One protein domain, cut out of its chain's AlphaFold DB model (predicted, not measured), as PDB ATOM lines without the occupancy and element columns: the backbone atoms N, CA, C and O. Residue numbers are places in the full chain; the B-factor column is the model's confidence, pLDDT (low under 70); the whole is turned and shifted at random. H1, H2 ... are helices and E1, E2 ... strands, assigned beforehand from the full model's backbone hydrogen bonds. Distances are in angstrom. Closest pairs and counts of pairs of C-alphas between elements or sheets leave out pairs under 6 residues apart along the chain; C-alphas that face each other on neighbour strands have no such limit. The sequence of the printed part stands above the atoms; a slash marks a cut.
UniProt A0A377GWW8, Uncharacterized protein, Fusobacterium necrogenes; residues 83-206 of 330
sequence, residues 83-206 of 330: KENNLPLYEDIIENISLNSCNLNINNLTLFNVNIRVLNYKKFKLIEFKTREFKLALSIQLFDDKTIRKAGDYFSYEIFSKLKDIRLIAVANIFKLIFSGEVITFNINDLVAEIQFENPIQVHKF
ATOM      1  N   LYS A  83      11.713 309.207  -6.769       94.00
ATOM      2  CA  LYS A  83      13.058 308.792  -6.361       94.00
ATOM      3  C   LYS A  83      13.859 310.012  -5.953       94.00
ATOM      4  O   LYS A  83      13.922 310.984  -6.703       94.00
ATOM      5  N   GLU A  84      14.486 309.958  -4.789       94.62
ATOM      6  CA  GLU A  84      15.383 311.016  -4.344       94.62
ATOM      7  C   GLU A  84      16.496 310.451  -3.475       94.62
ATOM      8  O   GLU A  84      16.302 309.499  -2.728       94.62
ATOM      9  N   ASN A  85      17.664 311.071  -3.571       94.38
ATOM     10  CA  ASN A  85      18.750 310.888  -2.632       94.38
ATOM     11  C   ASN A  85      19.547 312.193  -2.508       94.38
ATOM     12  O   ASN A  85      19.425 313.090  -3.352       94.38
ATOM     13  N   ASN A  86      20.346 312.289  -1.453       95.56
ATOM     14  CA  ASN A  86      21.324 313.358  -1.246       95.56
ATOM     15  C   ASN A  86      22.744 312.793  -1.068       95.56
ATOM     16  O   ASN A  86      23.566 313.391  -0.373       95.56
ATOM     17  N   LEU A  87      23.017 311.628  -1.663       94.38
ATOM     18  CA  LEU A  87      24.323 310.985  -1.564       94.38
ATOM     19  C   LEU A  87      25.368 311.794  -2.349       94.38
ATOM     20  O   LEU A  87      25.020 312.439  -3.346       94.38
ATOM     21  N   PRO A  88      26.647 311.771  -1.936       91.12
ATOM     22  CA  PRO A  88      27.710 312.388  -2.716       91.12
ATOM     23  C   PRO A  88      27.802 311.770  -4.118       91.12
ATOM     24  O   PRO A  88      27.553 310.578  -4.307       91.12
ATOM     25  N   LEU A  89      28.179 312.586  -5.105       85.56
ATOM     26  CA  LEU A  89      28.434 312.100  -6.460       85.56
ATOM     27  C   LEU A  89      29.566 311.059  -6.455       85.56
ATOM     28  O   LEU A  89      30.560 311.235  -5.752       85.56
ATOM     29  N   TYR A  90      29.427 310.032  -7.299       83.31
ATOM     30  CA  TYR A  90      30.423 308.971  -7.524       83.31
ATOM     31  C   TYR A  90      30.701 308.048  -6.324       83.31
ATOM     32  O   TYR A  90      31.750 307.409  -6.274       83.31
ATOM     33  N   GLU A  91      29.788 307.967  -5.356       86.06
ATOM     34  CA  GLU A  91      29.863 306.966  -4.287       86.06
ATOM     35  C   GLU A  91      29.130 305.686  -4.710       86.06
ATOM     36  O   GLU A  91      27.920 305.697  -4.947       86.06
ATOM     37  N   ASP A  92      29.868 304.578  -4.761       89.25
ATOM     38  CA  ASP A  92      29.339 303.251  -5.074       89.25
ATOM     39  C   ASP A  92      29.181 302.401  -3.810       89.25
ATOM     40  O   ASP A  92      29.919 302.538  -2.827       89.25
ATOM     41  N   ILE A  93      28.215 301.482  -3.851       92.38
ATOM     42  CA  ILE A  93      28.028 300.484  -2.795       92.38
ATOM     43  C   ILE A  93      29.187 299.490  -2.874       92.38
ATOM     44  O   ILE A  93      29.327 298.768  -3.859       92.38
ATOM     45  N   ILE A  94      29.988 299.427  -1.815       94.94
ATOM     46  CA  ILE A  94      31.112 298.493  -1.682       94.94
ATOM     47  C   ILE A  94      30.609 297.119  -1.241       94.94
ATOM     48  O   ILE A  94      31.092 296.092  -1.710       94.94
ATOM     49  N   GLU A  95      29.629 297.091  -0.340       94.31
ATOM     50  CA  GLU A  95      29.098 295.853   0.224       94.31
ATOM     51  C   GLU A  95      27.616 296.010   0.586       94.31
ATOM     52  O   GLU A  95      27.161 297.083   0.990       94.31
ATOM     53  N   ASN A  96      26.856 294.922   0.438       94.50
ATOM     54  CA  ASN A  96      25.440 294.847   0.780       94.50
ATOM     55  C   ASN A  96      25.189 293.655   1.709       94.50
ATOM     56  O   ASN A  96      25.270 292.503   1.284       94.50
ATOM     57  N   ILE A  97      24.867 293.947   2.967       93.94
ATOM     58  CA  ILE A  97      24.660 292.949   4.015       93.94
ATOM     59  C   ILE A  97      23.157 292.818   4.270       93.94
ATOM     60  O   ILE A  97      22.522 293.742   4.775       93.94
ATOM     61  N   SER A  98      22.568 291.668   3.938       93.81
ATOM     62  CA  SER A  98      21.163 291.384   4.257       93.81
ATOM     63  C   SER A  98      21.014 291.028   5.732       93.81
ATOM     64  O   SER A  98      21.624 290.066   6.190       93.81
ATOM     65  N   LEU A  99      20.156 291.753   6.454       92.25
ATOM     66  CA  LEU A  99      19.840 291.462   7.855       92.25
ATOM     67  C   LEU A  99      18.598 290.574   8.021       92.25
ATOM     68  O   LEU A  99      18.292 290.193   9.139       92.25
ATOM     69  N   ASN A 100      17.936 290.179   6.926       91.31
ATOM     70  CA  ASN A 100      16.611 289.534   6.869       91.31
ATOM     71  C   ASN A 100      15.457 290.524   7.089       91.31
ATOM     72  O   ASN A 100      15.619 291.731   6.910       91.31
ATOM     73  N   SER A 101      14.256 290.004   7.341       93.94
ATOM     74  CA  SER A 101      13.058 290.813   7.542       93.94
ATOM     75  C   SER A 101      12.640 290.832   9.005       93.94
ATOM     76  O   SER A 101      12.657 289.793   9.661       93.94
ATOM     77  N   CYS A 102      12.194 291.985   9.495       95.00
ATOM     78  CA  CYS A 102      11.575 292.104  10.814       95.00
ATOM     79  C   CYS A 102      10.449 293.139  10.807       95.00
ATOM     80  O   CYS A 102      10.130 293.744   9.779       95.00
ATOM     81  N   ASN A 103       9.818 293.320  11.963       96.44
ATOM     82  CA  ASN A 103       8.862 294.399  12.160       96.44
ATOM     83  C   ASN A 103       9.610 295.673  12.563       96.44
ATOM     84  O   ASN A 103      10.567 295.612  13.333       96.44
ATOM     85  N   LEU A 104       9.158 296.805  12.034       96.62
ATOM     86  CA  LEU A 104       9.686 298.132  12.319       96.62
ATOM     87  C   LEU A 104       8.637 298.923  13.090       96.62
ATOM     88  O   LEU A 104       7.519 299.062  12.598       96.62
ATOM     89  N   ASN A 105       8.982 299.467  14.250       97.56
ATOM     90  CA  ASN A 105       8.105 300.379  14.977       97.56
ATOM     91  C   ASN A 105       8.564 301.819  14.744       97.56
ATOM     92  O   ASN A 105       9.747 302.124  14.867       97.56
ATOM     93  N   ILE A 106       7.628 302.693  14.389       96.62
ATOM     94  CA  ILE A 106       7.833 304.124  14.167       96.62
ATOM     95  C   ILE A 106       6.742 304.833  14.964       96.62
ATOM     96  O   ILE A 106       5.582 304.841  14.542       96.62
ATOM     97  N   ASN A 107       7.086 305.385  16.129       88.75
ATOM     98  CA  ASN A 107       6.088 305.868  17.091       88.75
ATOM     99  C   ASN A 107       5.028 304.765  17.370       88.75
ATOM    100  O   ASN A 107       5.387 303.627  17.670       88.75
ATOM    101  N   ASN A 108       3.735 305.059  17.196       89.38
ATOM    102  CA  ASN A 108       2.623 304.119  17.394       89.38
ATOM    103  C   ASN A 108       2.315 303.234  16.166       89.38
ATOM    104  O   ASN A 108       1.309 302.524  16.152       89.38
ATOM    105  N   LEU A 109       3.127 303.306  15.108       96.00
ATOM    106  CA  LEU A 109       2.926 302.559  13.871       96.00
ATOM    107  C   LEU A 109       3.901 301.383  13.778       96.00
ATOM    108  O   LEU A 109       5.110 301.570  13.860       96.00
ATOM    109  N   THR A 110       3.385 300.193  13.477       96.81
ATOM    110  CA  THR A 110       4.211 299.022  13.156       96.81
ATOM    111  C   THR A 110       4.130 298.693  11.666       96.81
ATOM    112  O   THR A 110       3.051 298.448  11.124       96.81
ATOM    113  N   LEU A 111       5.282 298.646  10.994       96.81
ATOM    114  CA  LEU A 111       5.422 298.078   9.656       96.81
ATOM    115  C   LEU A 111       5.853 296.620   9.773       96.81
ATOM    116  O   LEU A 111       6.897 296.310  10.344       96.81
ATOM    117  N   PHE A 112       5.057 295.721   9.208       95.06
ATOM    118  CA  PHE A 112       5.306 294.287   9.296       95.06
ATOM    119  C   PHE A 112       6.184 293.784   8.151       95.06
ATOM    120  O   PHE A 112       5.999 294.190   7.001       95.06
ATOM    121  N   ASN A 113       7.070 292.832   8.459       94.75
ATOM    122  CA  ASN A 113       7.874 292.096   7.474       94.75
ATOM    123  C   ASN A 113       8.649 293.011   6.498       94.75
ATOM    124  O   ASN A 113       8.601 292.845   5.275       94.75
ATOM    125  N   VAL A 114       9.344 294.007   7.047       97.69
ATOM    126  CA  VAL A 114      10.211 294.922   6.299       97.69
ATOM    127  C   VAL A 114      11.543 294.227   6.051       97.69
ATOM    128  O   VAL A 114      12.168 293.773   7.004       97.69
ATOM    129  N   ASN A 115      11.993 294.145   4.796       97.69
ATOM    130  CA  ASN A 115      13.319 293.615   4.480       97.69
ATOM    131  C   ASN A 115      14.381 294.667   4.802       97.69
ATOM    132  O   ASN A 115      14.271 295.802   4.333       97.69
ATOM    133  N   ILE A 116      15.393 294.280   5.574       97.31
ATOM    134  CA  ILE A 116      16.436 295.181   6.060       97.31
ATOM    135  C   ILE A 116      17.786 294.786   5.474       97.31
ATOM    136  O   ILE A 116      18.155 293.607   5.447       97.31
ATOM    137  N   ARG A 117      18.534 295.785   5.005       96.56
ATOM    138  CA  ARG A 117      19.898 295.616   4.493       96.56
ATOM    139  C   ARG A 117      20.786 296.763   4.938       96.56
ATOM    140  O   ARG A 117      20.315 297.889   5.042       96.56
ATOM    141  N   VAL A 118      22.070 296.501   5.137       96.62
ATOM    142  CA  VAL A 118      23.084 297.543   5.323       96.62
ATOM    143  C   VAL A 118      23.853 297.707   4.019       96.62
ATOM    144  O   VAL A 118      24.381 296.742   3.471       96.62
ATOM    145  N   LEU A 119      23.889 298.935   3.517       96.81
ATOM    146  CA  LEU A 119      24.637 299.345   2.337       96.81
ATOM    147  C   LEU A 119      25.901 300.063   2.807       96.81
ATOM    148  O   LEU A 119      25.823 301.159   3.368       96.81
ATOM    149  N   ASN A 120      27.057 299.448   2.589       95.88
ATOM    150  CA  ASN A 120      28.345 300.025   2.950       95.88
ATOM    151  C   ASN A 120      28.893 300.833   1.773       95.88
ATOM    152  O   ASN A 120      29.077 300.303   0.679       95.88
ATOM    153  N   TYR A 121      29.187 302.103   2.024       95.44
ATOM    154  CA  TYR A 121      29.942 302.981   1.136       95.44
ATOM    155  C   TYR A 121      31.327 303.224   1.736       95.44
ATOM    156  O   TYR A 121      31.592 302.887   2.892       95.44
ATOM    157  N   LYS A 122      32.219 303.861   0.971       92.25
ATOM    158  CA  LYS A 122      33.598 304.112   1.416       92.25
ATOM    159  C   LYS A 122      33.669 304.929   2.708       92.25
ATOM    160  O   LYS A 122      34.558 304.707   3.524       92.25
ATOM    161  N   LYS A 123      32.762 305.897   2.866       92.81
ATOM    162  CA  LYS A 123      32.794 306.894   3.952       92.81
ATOM    163  C   LYS A 123      31.630 306.798   4.934       92.81
ATOM    164  O   LYS A 123      31.680 307.428   5.984       92.81
ATOM    165  N   PHE A 124      30.573 306.072   4.594       95.31
ATOM    166  CA  PHE A 124      29.357 306.003   5.399       95.31
ATOM    167  C   PHE A 124      28.627 304.683   5.160       95.31
ATOM    168  O   PHE A 124      28.910 303.955   4.210       95.31
ATOM    169  N   LYS A 125      27.662 304.376   6.023       96.94
ATOM    170  CA  LYS A 125      26.759 303.236   5.862       96.94
ATOM    171  C   LYS A 125      25.327 303.742   5.819       96.94
ATOM    172  O   LYS A 125      25.000 304.723   6.492       96.94
ATOM    173  N   LEU A 126      24.483 303.082   5.036       97.81
ATOM    174  CA  LEU A 126      23.038 303.283   5.069       97.81
ATOM    175  C   LEU A 126      22.354 301.995   5.516       97.81
ATOM    176  O   LEU A 126      22.783 300.911   5.130       97.81
ATOM    177  N   ILE A 127      21.260 302.102   6.257       97.81
ATOM    178  CA  ILE A 127      20.330 300.992   6.462       97.81
ATOM    179  C   ILE A 127      19.124 301.177   5.547       97.81
ATOM    180  O   ILE A 127      18.449 302.198   5.629       97.81
ATOM    181  N   GLU A 128      18.883 300.223   4.652       98.31
ATOM    182  CA  GLU A 128      17.732 300.182   3.751       98.31
ATOM    183  C   GLU A 128      16.583 299.393   4.388       98.31
ATOM    184  O   GLU A 128      16.725 298.214   4.709       98.31
ATOM    185  N   PHE A 129      15.425 300.038   4.486       98.12
ATOM    186  CA  PHE A 129      14.119 299.458   4.753       98.12
ATOM    187  C   PHE A 129      13.369 299.295   3.434       98.12
ATOM    188  O   PHE A 129      13.009 300.280   2.780       98.12
ATOM    189  N   LYS A 130      13.103 298.053   3.035       97.81
ATOM    190  CA  LYS A 130      12.382 297.737   1.802       97.81
ATOM    191  C   LYS A 130      11.064 297.034   2.100       97.81
ATOM    192  O   LYS A 130      11.025 295.977   2.728       97.81
ATOM    193  N   THR A 131       9.986 297.589   1.560       96.56
ATOM    194  CA  THR A 131       8.649 296.988   1.557       96.56
ATOM    195  C   THR A 131       8.224 296.663   0.122       96.56
ATOM    196  O   THR A 131       9.007 296.771  -0.824       96.56
ATOM    197  N   ARG A 132       6.964 296.250  -0.067       93.88
ATOM    198  CA  ARG A 132       6.360 296.125  -1.405       93.88
ATOM    199  C   ARG A 132       5.973 297.468  -2.023       93.88
ATOM    200  O   ARG A 132       5.583 297.483  -3.182       93.88
ATOM    201  N   GLU A 133       6.044 298.560  -1.266       95.06
ATOM    202  CA  GLU A 133       5.518 299.871  -1.667       95.06
ATOM    203  C   GLU A 133       6.609 300.932  -1.783       95.06
ATOM    204  O   GLU A 133       6.463 301.886  -2.547       95.06
ATOM    205  N   PHE A 134       7.711 300.763  -1.053       96.81
ATOM    206  CA  PHE A 134       8.816 301.706  -1.064       96.81
ATOM    207  C   PHE A 134      10.145 301.070  -0.645       96.81
ATOM    208  O   PHE A 134      10.194 299.973  -0.078       96.81
ATOM    209  N   LYS A 135      11.220 301.823  -0.879       97.50
ATOM    210  CA  LYS A 135      12.532 301.675  -0.240       97.50
ATOM    211  C   LYS A 135      12.907 302.982   0.440       97.50
ATOM    212  O   LYS A 135      12.683 304.043  -0.139       97.50
ATOM    213  N   LEU A 136      13.503 302.897   1.620       98.44
ATOM    214  CA  LEU A 136      14.078 304.029   2.335       98.44
ATOM    215  C   LEU A 136      15.412 303.604   2.935       98.44
ATOM    216  O   LEU A 136      15.449 302.660   3.710       98.44
ATOM    217  N   ALA A 137      16.482 304.310   2.608       98.25
ATOM    218  CA  ALA A 137      17.804 304.117   3.169       98.25
ATOM    219  C   ALA A 137      18.211 305.344   3.986       98.25
ATOM    220  O   ALA A 137      18.115 306.461   3.477       98.25
ATOM    221  N   LEU A 138      18.663 305.143   5.226       98.50
ATOM    222  CA  LEU A 138      19.065 306.210   6.153       98.50
ATOM    223  C   LEU A 138      20.498 305.999   6.638       98.50
ATOM    224  O   LEU A 138      20.906 304.863   6.871       98.50
ATOM    225  N   SER A 139      21.253 307.081   6.813       97.81
ATOM    226  CA  SER A 139      22.633 307.014   7.294       97.81
ATOM    227  C   SER A 139      22.732 306.555   8.741       97.81
ATOM    228  O   SER A 139      22.113 307.138   9.630       97.81
ATOM    229  N   ILE A 140      23.562 305.539   8.975       97.19
ATOM    230  CA  ILE A 140      23.717 304.887  10.275       97.19
ATOM    231  C   ILE A 140      25.168 304.565  10.616       97.19
ATOM    232  O   ILE A 140      26.032 304.466   9.745       97.19
ATOM    233  N   GLN A 141      25.399 304.341  11.905       95.88
ATOM    234  CA  GLN A 141      26.614 303.777  12.471       95.88
ATOM    235  C   GLN A 141      26.236 302.787  13.576       95.88
ATOM    236  O   GLN A 141      25.172 302.895  14.191       95.88
ATOM    237  N   LEU A 142      27.106 301.802  13.786       93.31
ATOM    238  CA  LEU A 142      27.004 300.856  14.887       93.31
ATOM    239  C   LEU A 142      27.737 301.429  16.106       93.31
ATOM    240  O   LEU A 142      28.902 301.811  15.997       93.31
ATOM    241  N   PHE A 143      27.041 301.492  17.230       90.00
ATOM    242  CA  PHE A 143      27.531 301.905  18.540       90.00
ATOM    243  C   PHE A 143      27.611 300.675  19.445       90.00
ATOM    244  O   PHE A 143      26.728 299.815  19.391       90.00
ATOM    245  N   ASP A 144      28.674 300.587  20.246       88.38
ATOM    246  CA  ASP A 144      28.914 299.498  21.205       88.38
ATOM    247  C   ASP A 144      28.747 298.088  20.596       88.38
ATOM    248  O   ASP A 144      28.252 297.162  21.238       88.38
ATOM    249  N   ASP A 145      29.092 297.956  19.310       85.94
ATOM    250  CA  ASP A 145      28.962 296.756  18.472       85.94
ATOM    251  C   ASP A 145      27.552 296.135  18.379       85.94
ATOM    252  O   ASP A 145      27.387 295.053  17.812       85.94
ATOM    253  N   LYS A 146      26.511 296.815  18.883       91.19
ATOM    254  CA  LYS A 146      25.138 296.273  18.953       91.19
ATOM    255  C   LYS A 146      24.042 297.261  18.581       91.19
ATOM    256  O   LYS A 146      23.009 296.848  18.054       91.19
ATOM    257  N   THR A 147      24.237 298.552  18.837       94.31
ATOM    258  CA  THR A 147      23.175 299.549  18.690       94.31
ATOM    259  C   THR A 147      23.328 300.339  17.395       94.31
ATOM    260  O   THR A 147      24.317 301.033  17.183       94.31
ATOM    261  N   ILE A 148      22.336 300.272  16.511       96.38
ATOM    262  CA  ILE A 148      22.296 301.038  15.266       96.38
ATOM    263  C   ILE A 148      21.646 302.394  15.540       96.38
ATOM    264  O   ILE A 148      20.481 302.453  15.935       96.38
ATOM    265  N   ARG A 149      22.374 303.483  15.279       96.62
ATOM    266  CA  ARG A 149      21.865 304.862  15.392       96.62
ATOM    267  C   ARG A 149      22.214 305.683  14.158       96.62
ATOM    268  O   ARG A 149      23.061 305.284  13.359       96.62
ATOM    269  N   LYS A 150      21.566 306.842  14.002       96.50
ATOM    270  CA  LYS A 150      21.867 307.802  12.928       96.50
ATOM    271  C   LYS A 150      23.327 308.261  12.999       96.50
ATOM    272  O   LYS A 150      23.812 308.587  14.077       96.50
ATOM    273  N   ALA A 151      23.990 308.343  11.845       95.00
ATOM    274  CA  ALA A 151      25.375 308.828  11.738       95.00
ATOM    275  C   ALA A 151      25.533 310.132  10.945       95.00
ATOM    276  O   ALA A 151      26.515 310.846  11.110       95.00
ATOM    277  N   GLY A 152      24.572 310.459  10.086       94.88
ATOM    278  CA  GLY A 152      24.625 311.640   9.231       94.88
ATOM    279  C   GLY A 152      23.275 311.913   8.586       94.88
ATOM    280  O   GLY A 152      22.290 311.253   8.908       94.88
ATOM    281  N   ASP A 153      23.235 312.877   7.671       96.31
ATOM    282  CA  ASP A 153      21.995 313.320   7.018       96.31
ATOM    283  C   ASP A 153      21.794 312.702   5.632       96.31
ATOM    284  O   ASP A 153      20.918 313.129   4.878       96.31
ATOM    285  N   TYR A 154      22.589 311.689   5.276       97.56
ATOM    286  CA  TYR A 154      22.410 310.977   4.017       97.56
ATOM    287  C   TYR A 154      21.173 310.083   4.048       97.56
ATOM    288  O   TYR A 154      20.964 309.304   4.981       97.56
ATOM    289  N   PHE A 155      20.377 310.171   2.991       97.69
ATOM    290  CA  PHE A 155      19.228 309.326   2.748       97.69
ATOM    291  C   PHE A 155      19.054 309.047   1.254       97.69
ATOM    292  O   PHE A 155      19.523 309.778   0.376       97.69
ATOM    293  N   SER A 156      18.326 307.978   0.963       97.44
ATOM    294  CA  SER A 156      17.845 307.653  -0.373       97.44
ATOM    295  C   SER A 156      16.484 306.995  -0.252       97.44
ATOM    296  O   SER A 156      16.256 306.220   0.670       97.44
ATOM    297  N   TYR A 157      15.563 307.282  -1.159       97.75
ATOM    298  CA  TYR A 157      14.296 306.581  -1.197       97.75
ATOM    299  C   TYR A 157      13.717 306.444  -2.594       97.75
ATOM    300  O   TYR A 157      14.006 307.206  -3.518       97.75
ATOM    301  N   GLU A 158      12.829 305.466  -2.709       96.00
ATOM    302  CA  GLU A 158      11.979 305.242  -3.863       96.00
ATOM    303  C   GLU A 158      10.580 304.876  -3.367       96.00
ATOM    304  O   GLU A 158      10.420 303.885  -2.659       96.00
ATOM    305  N   ILE A 159       9.566 305.645  -3.763       95.19
ATOM    306  CA  ILE A 159       8.165 305.222  -3.668       95.19
ATOM    307  C   ILE A 159       7.802 304.600  -5.009       95.19
ATOM    308  O   ILE A 159       7.893 305.258  -6.054       95.19
ATOM    309  N   PHE A 160       7.421 303.324  -4.990       90.06
ATOM    310  CA  PHE A 160       7.129 302.596  -6.216       90.06
ATOM    311  C   PHE A 160       5.885 303.156  -6.910       90.06
ATOM    312  O   PHE A 160       4.977 303.708  -6.286       90.06
ATOM    313  N   SER A 161       5.842 303.017  -8.235       81.38
ATOM    314  CA  SER A 161       4.638 303.313  -9.009       81.38
ATOM    315  C   SER A 161       3.567 302.241  -8.772       81.38
ATOM    316  O   SER A 161       3.866 301.149  -8.287       81.38
ATOM    317  N   LYS A 162       2.318 302.533  -9.159       87.69
ATOM    318  CA  LYS A 162       1.171 301.606  -9.054       87.69
ATOM    319  C   LYS A 162       0.657 301.367  -7.634       87.69
ATOM    320  O   LYS A 162       0.131 300.301  -7.311       87.69
ATOM    321  N   LEU A 163       0.790 302.375  -6.778       92.44
ATOM    322  CA  LEU A 163       0.128 302.394  -5.481       92.44
ATOM    323  C   LEU A 163      -1.284 302.952  -5.629       92.44
ATOM    324  O   LEU A 163      -1.482 303.991  -6.264       92.44
ATOM    325  N   LYS A 164      -2.243 302.295  -4.967       94.56
ATOM    326  CA  LYS A 164      -3.560 302.886  -4.706       94.56
ATOM    327  C   LYS A 164      -3.389 304.201  -3.955       94.56
ATOM    328  O   LYS A 164      -2.541 304.270  -3.068       94.56
ATOM    329  N   ASP A 165      -4.236 305.186  -4.227       94.69
ATOM    330  CA  ASP A 165      -4.125 306.522  -3.620       94.69
ATOM    331  C   ASP A 165      -4.110 306.476  -2.081       94.69
ATOM    332  O   ASP A 165      -3.228 307.054  -1.445       94.69
ATOM    333  N   ILE A 166      -4.969 305.649  -1.471       95.75
ATOM    334  CA  ILE A 166      -4.970 305.426  -0.015       95.75
ATOM    335  C   ILE A 166      -3.648 304.846   0.516       95.75
ATOM    336  O   ILE A 166      -3.208 305.187   1.613       95.75
ATOM    337  N   ARG A 167      -2.986 303.981  -0.263       96.31
ATOM    338  CA  ARG A 167      -1.691 303.390   0.099       96.31
ATOM    339  C   ARG A 167      -0.563 304.392  -0.099       96.31
ATOM    340  O   ARG A 167       0.307 304.485   0.755       96.31
ATOM    341  N   LEU A 168      -0.609 305.190  -1.163       96.50
ATOM    342  CA  LEU A 168       0.340 306.276  -1.389       96.50
ATOM    343  C   LEU A 168       0.294 307.307  -0.252       96.50
ATOM    344  O   LEU A 168       1.345 307.707   0.242       96.50
ATOM    345  N   ILE A 169      -0.901 307.685   0.216       97.81
ATOM    346  CA  ILE A 169      -1.061 308.557   1.391       97.81
ATOM    347  C   ILE A 169      -0.466 307.899   2.642       97.81
ATOM    348  O   ILE A 169       0.235 308.562   3.403       97.81
ATOM    349  N   ALA A 170      -0.704 306.600   2.860       97.25
ATOM    350  CA  ALA A 170      -0.127 305.882   3.997       97.25
ATOM    351  C   ALA A 170       1.412 305.878   3.958       97.25
ATOM    352  O   ALA A 170       2.048 306.188   4.963       97.25
ATOM    353  N   VAL A 171       2.012 305.610   2.793       97.50
ATOM    354  CA  VAL A 171       3.469 305.677   2.591       97.50
ATOM    355  C   VAL A 171       3.997 307.094   2.824       97.50
ATOM    356  O   VAL A 171       4.973 307.263   3.548       97.50
ATOM    357  N   ALA A 172       3.340 308.122   2.285       97.81
ATOM    358  CA  ALA A 172       3.747 309.509   2.510       97.81
ATOM    359  C   ALA A 172       3.689 309.897   4.000       97.81
ATOM    360  O   ALA A 172       4.595 310.564   4.487       97.81
ATOM    361  N   ASN A 173       2.681 309.428   4.747       98.06
ATOM    362  CA  ASN A 173       2.598 309.637   6.195       98.06
ATOM    363  C   ASN A 173       3.705 308.901   6.966       98.06
ATOM    364  O   ASN A 173       4.258 309.473   7.898       98.06
ATOM    365  N   ILE A 174       4.068 307.675   6.570       98.06
ATOM    366  CA  ILE A 174       5.216 306.954   7.150       98.06
ATOM    367  C   ILE A 174       6.491 307.778   6.984       98.06
ATOM    368  O   ILE A 174       7.218 308.007   7.946       98.06
ATOM    369  N   PHE A 175       6.748 308.254   5.767       98.25
ATOM    370  CA  PHE A 175       7.937 309.044   5.470       98.25
ATOM    371  C   PHE A 175       7.923 310.367   6.229       98.25
ATOM    372  O   PHE A 175       8.949 310.768   6.767       98.25
ATOM    373  N   LYS A 176       6.756 311.009   6.332       97.94
ATOM    374  CA  LYS A 176       6.571 312.203   7.150       97.94
ATOM    375  C   LYS A 176       6.926 311.943   8.614       97.94
ATOM    376  O   LYS A 176       7.691 312.718   9.161       97.94
ATOM    377  N   LEU A 177       6.430 310.867   9.233       98.06
ATOM    378  CA  LEU A 177       6.778 310.512  10.618       98.06
ATOM    379  C   LEU A 177       8.290 310.344  10.780       98.06
ATOM    380  O   LEU A 177       8.884 310.962  11.658       98.06
ATOM    381  N   ILE A 178       8.913 309.575   9.885       98.06
ATOM    382  CA  ILE A 178      10.361 309.354   9.908       98.06
ATOM    383  C   ILE A 178      11.109 310.686   9.820       98.06
ATOM    384  O   ILE A 178      11.883 310.989  10.718       98.06
ATOM    385  N   PHE A 179      10.842 311.499   8.791       98.25
ATOM    386  CA  PHE A 179      11.526 312.776   8.563       98.25
ATOM    387  C   PHE A 179      11.138 313.881   9.554       98.25
ATOM    388  O   PHE A 179      11.838 314.887   9.633       98.25
ATOM    389  N   SER A 180      10.073 313.712  10.334       97.69
ATOM    390  CA  SER A 180       9.783 314.556  11.498       97.69
ATOM    391  C   SER A 180      10.646 314.201  12.714       97.69
ATOM    392  O   SER A 180      10.537 314.860  13.741       97.69
ATOM    393  N   GLY A 181      11.488 313.166  12.621       97.38
ATOM    394  CA  GLY A 181      12.336 312.720  13.721       97.38
ATOM    395  C   GLY A 181      11.640 311.765  14.691       97.38
ATOM    396  O   GLY A 181      12.042 311.699  15.850       97.38
ATOM    397  N   GLU A 182      10.621 311.019  14.261       97.62
ATOM    398  CA  GLU A 182      10.094 309.914  15.069       97.62
ATOM    399  C   GLU A 182      11.119 308.779  15.162       97.62
ATOM    400  O   GLU A 182      11.818 308.467  14.192       97.62
ATOM    401  N   VAL A 183      11.209 308.149  16.335       97.06
ATOM    402  CA  VAL A 183      12.191 307.084  16.565       97.06
ATOM    403  C   VAL A 183      11.743 305.813  15.854       97.06
ATOM    404  O   VAL A 183      10.674 305.260  16.119       97.06
ATOM    405  N   ILE A 184      12.605 305.333  14.965       97.81
ATOM    406  CA  ILE A 184      12.498 304.034  14.323       97.81
ATOM    407  C   ILE A 184      13.190 303.005  15.218       97.81
ATOM    408  O   ILE A 184      14.388 303.126  15.483       97.81
ATOM    409  N   THR A 185      12.456 301.975  15.635       97.50
ATOM    410  CA  THR A 185      12.988 300.883  16.457       97.50
ATOM    411  C   THR A 185      12.726 299.518  15.840       97.50
ATOM    412  O   THR A 185      11.653 299.249  15.293       97.50
ATOM    413  N   PHE A 186      13.723 298.641  15.916       96.06
ATOM    414  CA  PHE A 186      13.596 297.225  15.588       96.06
ATOM    415  C   PHE A 186      14.734 296.434  16.234       96.06
ATOM    416  O   PHE A 186      15.790 296.989  16.527       96.06
ATOM    417  N   ASN A 187      14.519 295.129  16.396       94.56
ATOM    418  CA  ASN A 187      15.537 294.194  16.860       94.56
ATOM    419  C   ASN A 187      15.693 293.078  15.832       94.56
ATOM    420  O   ASN A 187      14.694 292.529  15.357       94.56
ATOM    421  N   ILE A 188      16.935 292.743  15.491       91.56
ATOM    422  CA  ILE A 188      17.243 291.632  14.594       91.56
ATOM    423  C   ILE A 188      18.525 290.942  15.056       91.56
ATOM    424  O   ILE A 188      19.595 291.545  15.094       91.56
ATOM    425  N   ASN A 189      18.410 289.669  15.439       87.31
ATOM    426  CA  ASN A 189      19.467 288.953  16.161       87.31
ATOM    427  C   ASN A 189      19.893 289.754  17.415       87.31
ATOM    428  O   ASN A 189      19.031 290.134  18.204       87.31
ATOM    429  N   ASP A 190      21.187 290.050  17.561       88.94
ATOM    430  CA  ASP A 190      21.746 290.851  18.662       88.94
ATOM    431  C   ASP A 190      21.784 292.363  18.372       88.94
ATOM    432  O   ASP A 190      22.258 293.141  19.203       88.94
ATOM    433  N   LEU A 191      21.314 292.792  17.193       92.94
ATOM    434  CA  LEU A 191      21.293 294.197  16.800       92.94
ATOM    435  C   LEU A 191      20.001 294.860  17.270       92.94
ATOM    436  O   LEU A 191      18.899 294.403  16.957       92.94
ATOM    437  N   VAL A 192      20.161 295.986  17.956       95.25
ATOM    438  CA  VAL A 192      19.077 296.867  18.397       95.25
ATOM    439  C   VAL A 192      19.191 298.165  17.620       95.25
ATOM    440  O   VAL A 192      20.268 298.747  17.556       95.25
ATOM    441  N   ALA A 193      18.109 298.645  17.025       95.88
ATOM    442  CA  ALA A 193      18.117 299.914  16.312       95.88
ATOM    443  C   ALA A 193      17.263 300.965  17.008       95.88
ATOM    444  O   ALA A 193      16.126 300.702  17.388       95.88
ATOM    445  N   GLU A 194      17.817 302.170  17.094       96.00
ATOM    446  CA  GLU A 194      17.170 303.383  17.585       96.00
ATOM    447  C   GLU A 194      17.586 304.526  16.655       96.00
ATOM    448  O   GLU A 194      18.621 305.172  16.837       96.00
ATOM    449  N   ILE A 195      16.821 304.735  15.584       97.12
ATOM    450  CA  ILE A 195      17.177 305.686  14.527       97.12
ATOM    451  C   ILE A 195      16.173 306.830  14.537       97.12
ATOM    452  O   ILE A 195      15.004 306.643  14.223       97.12
ATOM    453  N   GLN A 196      16.652 308.029  14.847       97.06
ATOM    454  CA  GLN A 196      15.900 309.274  14.735       97.06
ATOM    455  C   GLN A 196      16.493 310.107  13.598       97.06
ATOM    456  O   GLN A 196      17.689 310.393  13.621       97.06
ATOM    457  N   PHE A 197      15.693 310.474  12.591       97.44
ATOM    458  CA  PHE A 197      16.190 311.123  11.372       97.44
ATOM    459  C   PHE A 197      15.316 312.307  10.945       97.44
ATOM    460  O   PHE A 197      14.326 312.134  10.250       97.44
ATOM    461  N   GLU A 198      15.697 313.528  11.313       97.12
ATOM    462  CA  GLU A 198      14.914 314.728  10.997       97.12
ATOM    463  C   GLU A 198      15.324 315.371   9.657       97.12
ATOM    464  O   GLU A 198      16.507 315.546   9.364       97.12
ATOM    465  N   ASN A 199      14.342 315.748   8.837       98.00
ATOM    466  CA  ASN A 199      14.520 316.572   7.646       98.00
ATOM    467  C   ASN A 199      13.229 317.364   7.329       98.00
ATOM    468  O   ASN A 199      12.342 316.853   6.632       98.00
ATOM    469  N   PRO A 200      13.124 318.636   7.758       97.12
ATOM    470  CA  PRO A 200      11.914 319.444   7.571       97.12
ATOM    471  C   PRO A 200      11.528 319.687   6.102       97.12
ATOM    472  O   PRO A 200      10.347 319.816   5.776       97.12
ATOM    473  N   ILE A 201      12.505 319.715   5.186       96.88
ATOM    474  CA  ILE A 201      12.245 319.874   3.746       96.88
ATOM    475  C   ILE A 201      11.514 318.638   3.211       96.88
ATOM    476  O   ILE A 201      10.551 318.764   2.453       96.88
ATOM    477  N   GLN A 202      11.933 317.441   3.632       97.94
ATOM    478  CA  GLN A 202      11.249 316.202   3.266       97.94
ATOM    479  C   GLN A 202       9.859 316.118   3.908       97.94
ATOM    480  O   GLN A 202       8.914 315.740   3.220       97.94
ATOM    481  N   VAL A 203       9.682 316.558   5.159       98.38
ATOM    482  CA  VAL A 203       8.347 316.675   5.787       98.38
ATOM    483  C   VAL A 203       7.412 317.524   4.920       98.38
ATOM    484  O   VAL A 203       6.339 317.055   4.530       98.38
ATOM    485  N   HIS A 204       7.848 318.727   4.527       98.00
ATOM    486  CA  HIS A 204       7.058 319.606   3.661       98.00
ATOM    487  C   HIS A 204       6.752 318.967   2.297       98.00
ATOM    488  O   HIS A 204       5.636 319.081   1.781       98.00
ATOM    489  N   LYS A 205       7.721 318.249   1.718       97.94
ATOM    490  CA  LYS A 205       7.532 317.498   0.472       97.94
ATOM    491  C   LYS A 205       6.437 316.440   0.598       97.94
ATOM    492  O   LYS A 205       5.579 316.365  -0.283       97.94
ATOM    493  N   PHE A 206       6.431 315.645   1.668       98.25
ATOM    494  CA  PHE A 206       5.405 314.618   1.870       98.25
ATOM    495  C   PHE A 206       4.027 315.209   2.160       98.25
ATOM    496  O   PHE A 206       3.040 314.688   1.636       98.25
TER     497      PHE A 206
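AT A GLANCE: This is residues 83 to 206 of the 330 residues of an uncharacterized protein of Fusobacterium necrogenes (UniProt A0A377GWW8). Seven strands, E2 to E8, close into a small barrel, with the helix H1 outside it at one end and the short helix H2 packed along H1. Four of the barrel's strands, E2, E3, E5 and E6, bend sharply as they go round, and the three-residue strand E1 is paired onto E6 outside the ring. The printed part has 124 residues with eight named strands and two named helices, in the order E1 E2 E3 E4 E5 E6 H1 E7 E8 H2; the sheet is mixed, and the class is mixed, helices and strands. The whole is compact, with a radius of gyration of the C-alphas of 13.8 A, and spans 40 by 33 by 25 A.

IN THESE COORDINATES: Start the barrel at C-alpha 95, (29.098, 295.853, 0.224), where E2 begins; it runs to residue 106, 26.7 A, and bends by 82 degrees at residue 103. Next come E3, residues 109 to 120, 27.8 A, E4, residues 125 to 130, 15.9 A, E5, residues 134 to 143, 27.1 A, and E6, residues 147 to 159, 27.5 A, which bends by 94 degrees at residue 152. E7 is residues 184 to 188 and E8 residues 191 to 195. Find E1 at residues 83 to 85. H1 begins at C-alpha 165, (-4.125, 306.522, -3.620), and runs 20.8 A to residue 179; H2, residues 200 to 206, ends at C-alpha 206, (5.405, 314.618, 1.870).

HOW THE PARTS SIT: Round the closed ring run E2, E3, E4, E5, E6, E8, E7 and back to E2. E2 to E6 form a meander, each strand the antiparallel neighbour of the one before; look at N 97 and O 118, 2.9 A, between E2 and E3, and N 137 and O 156, 2.7 A, between E5 and E6. E6 and E8 are parallel, with N 148 and O 192 at 2.8 A. The hairpin E7 and E8 has N 195 and O 184 within hydrogen-bond range at 2.9 A, and E7 and E2 are antiparallel neighbours, with N 185 and O 105 within hydrogen-bond range at 2.8 A. E1 is antiparallel to E6, with N 157 and O 84 at 2.8 A. H1 is on the barrel, outside it, over none of its strands, at a height over the sheet of 7.0 A; its closest C-alphas to E2 are those of Ile 178 and Ile 106, 7.2 A apart. H2 is not on the barrel but touches H1, the closest C-alphas being those of Val 203 and Lys 176, 5.0 A, at a shallow tilt of 7 degrees, opposite ways. In H1 and H2 every O i to N i+4 pair is within hydrogen-bond range.

THE WHOLE: The C-alphas farthest apart are those of Asp 144 and Asp 165, 41.9 A. The printed part has no cut and no long link; the nine residues between E1 and E2 make a short link, and the other links are tight. The mean pLDDT of the printed part is 95.1, and no printed residue is under 70.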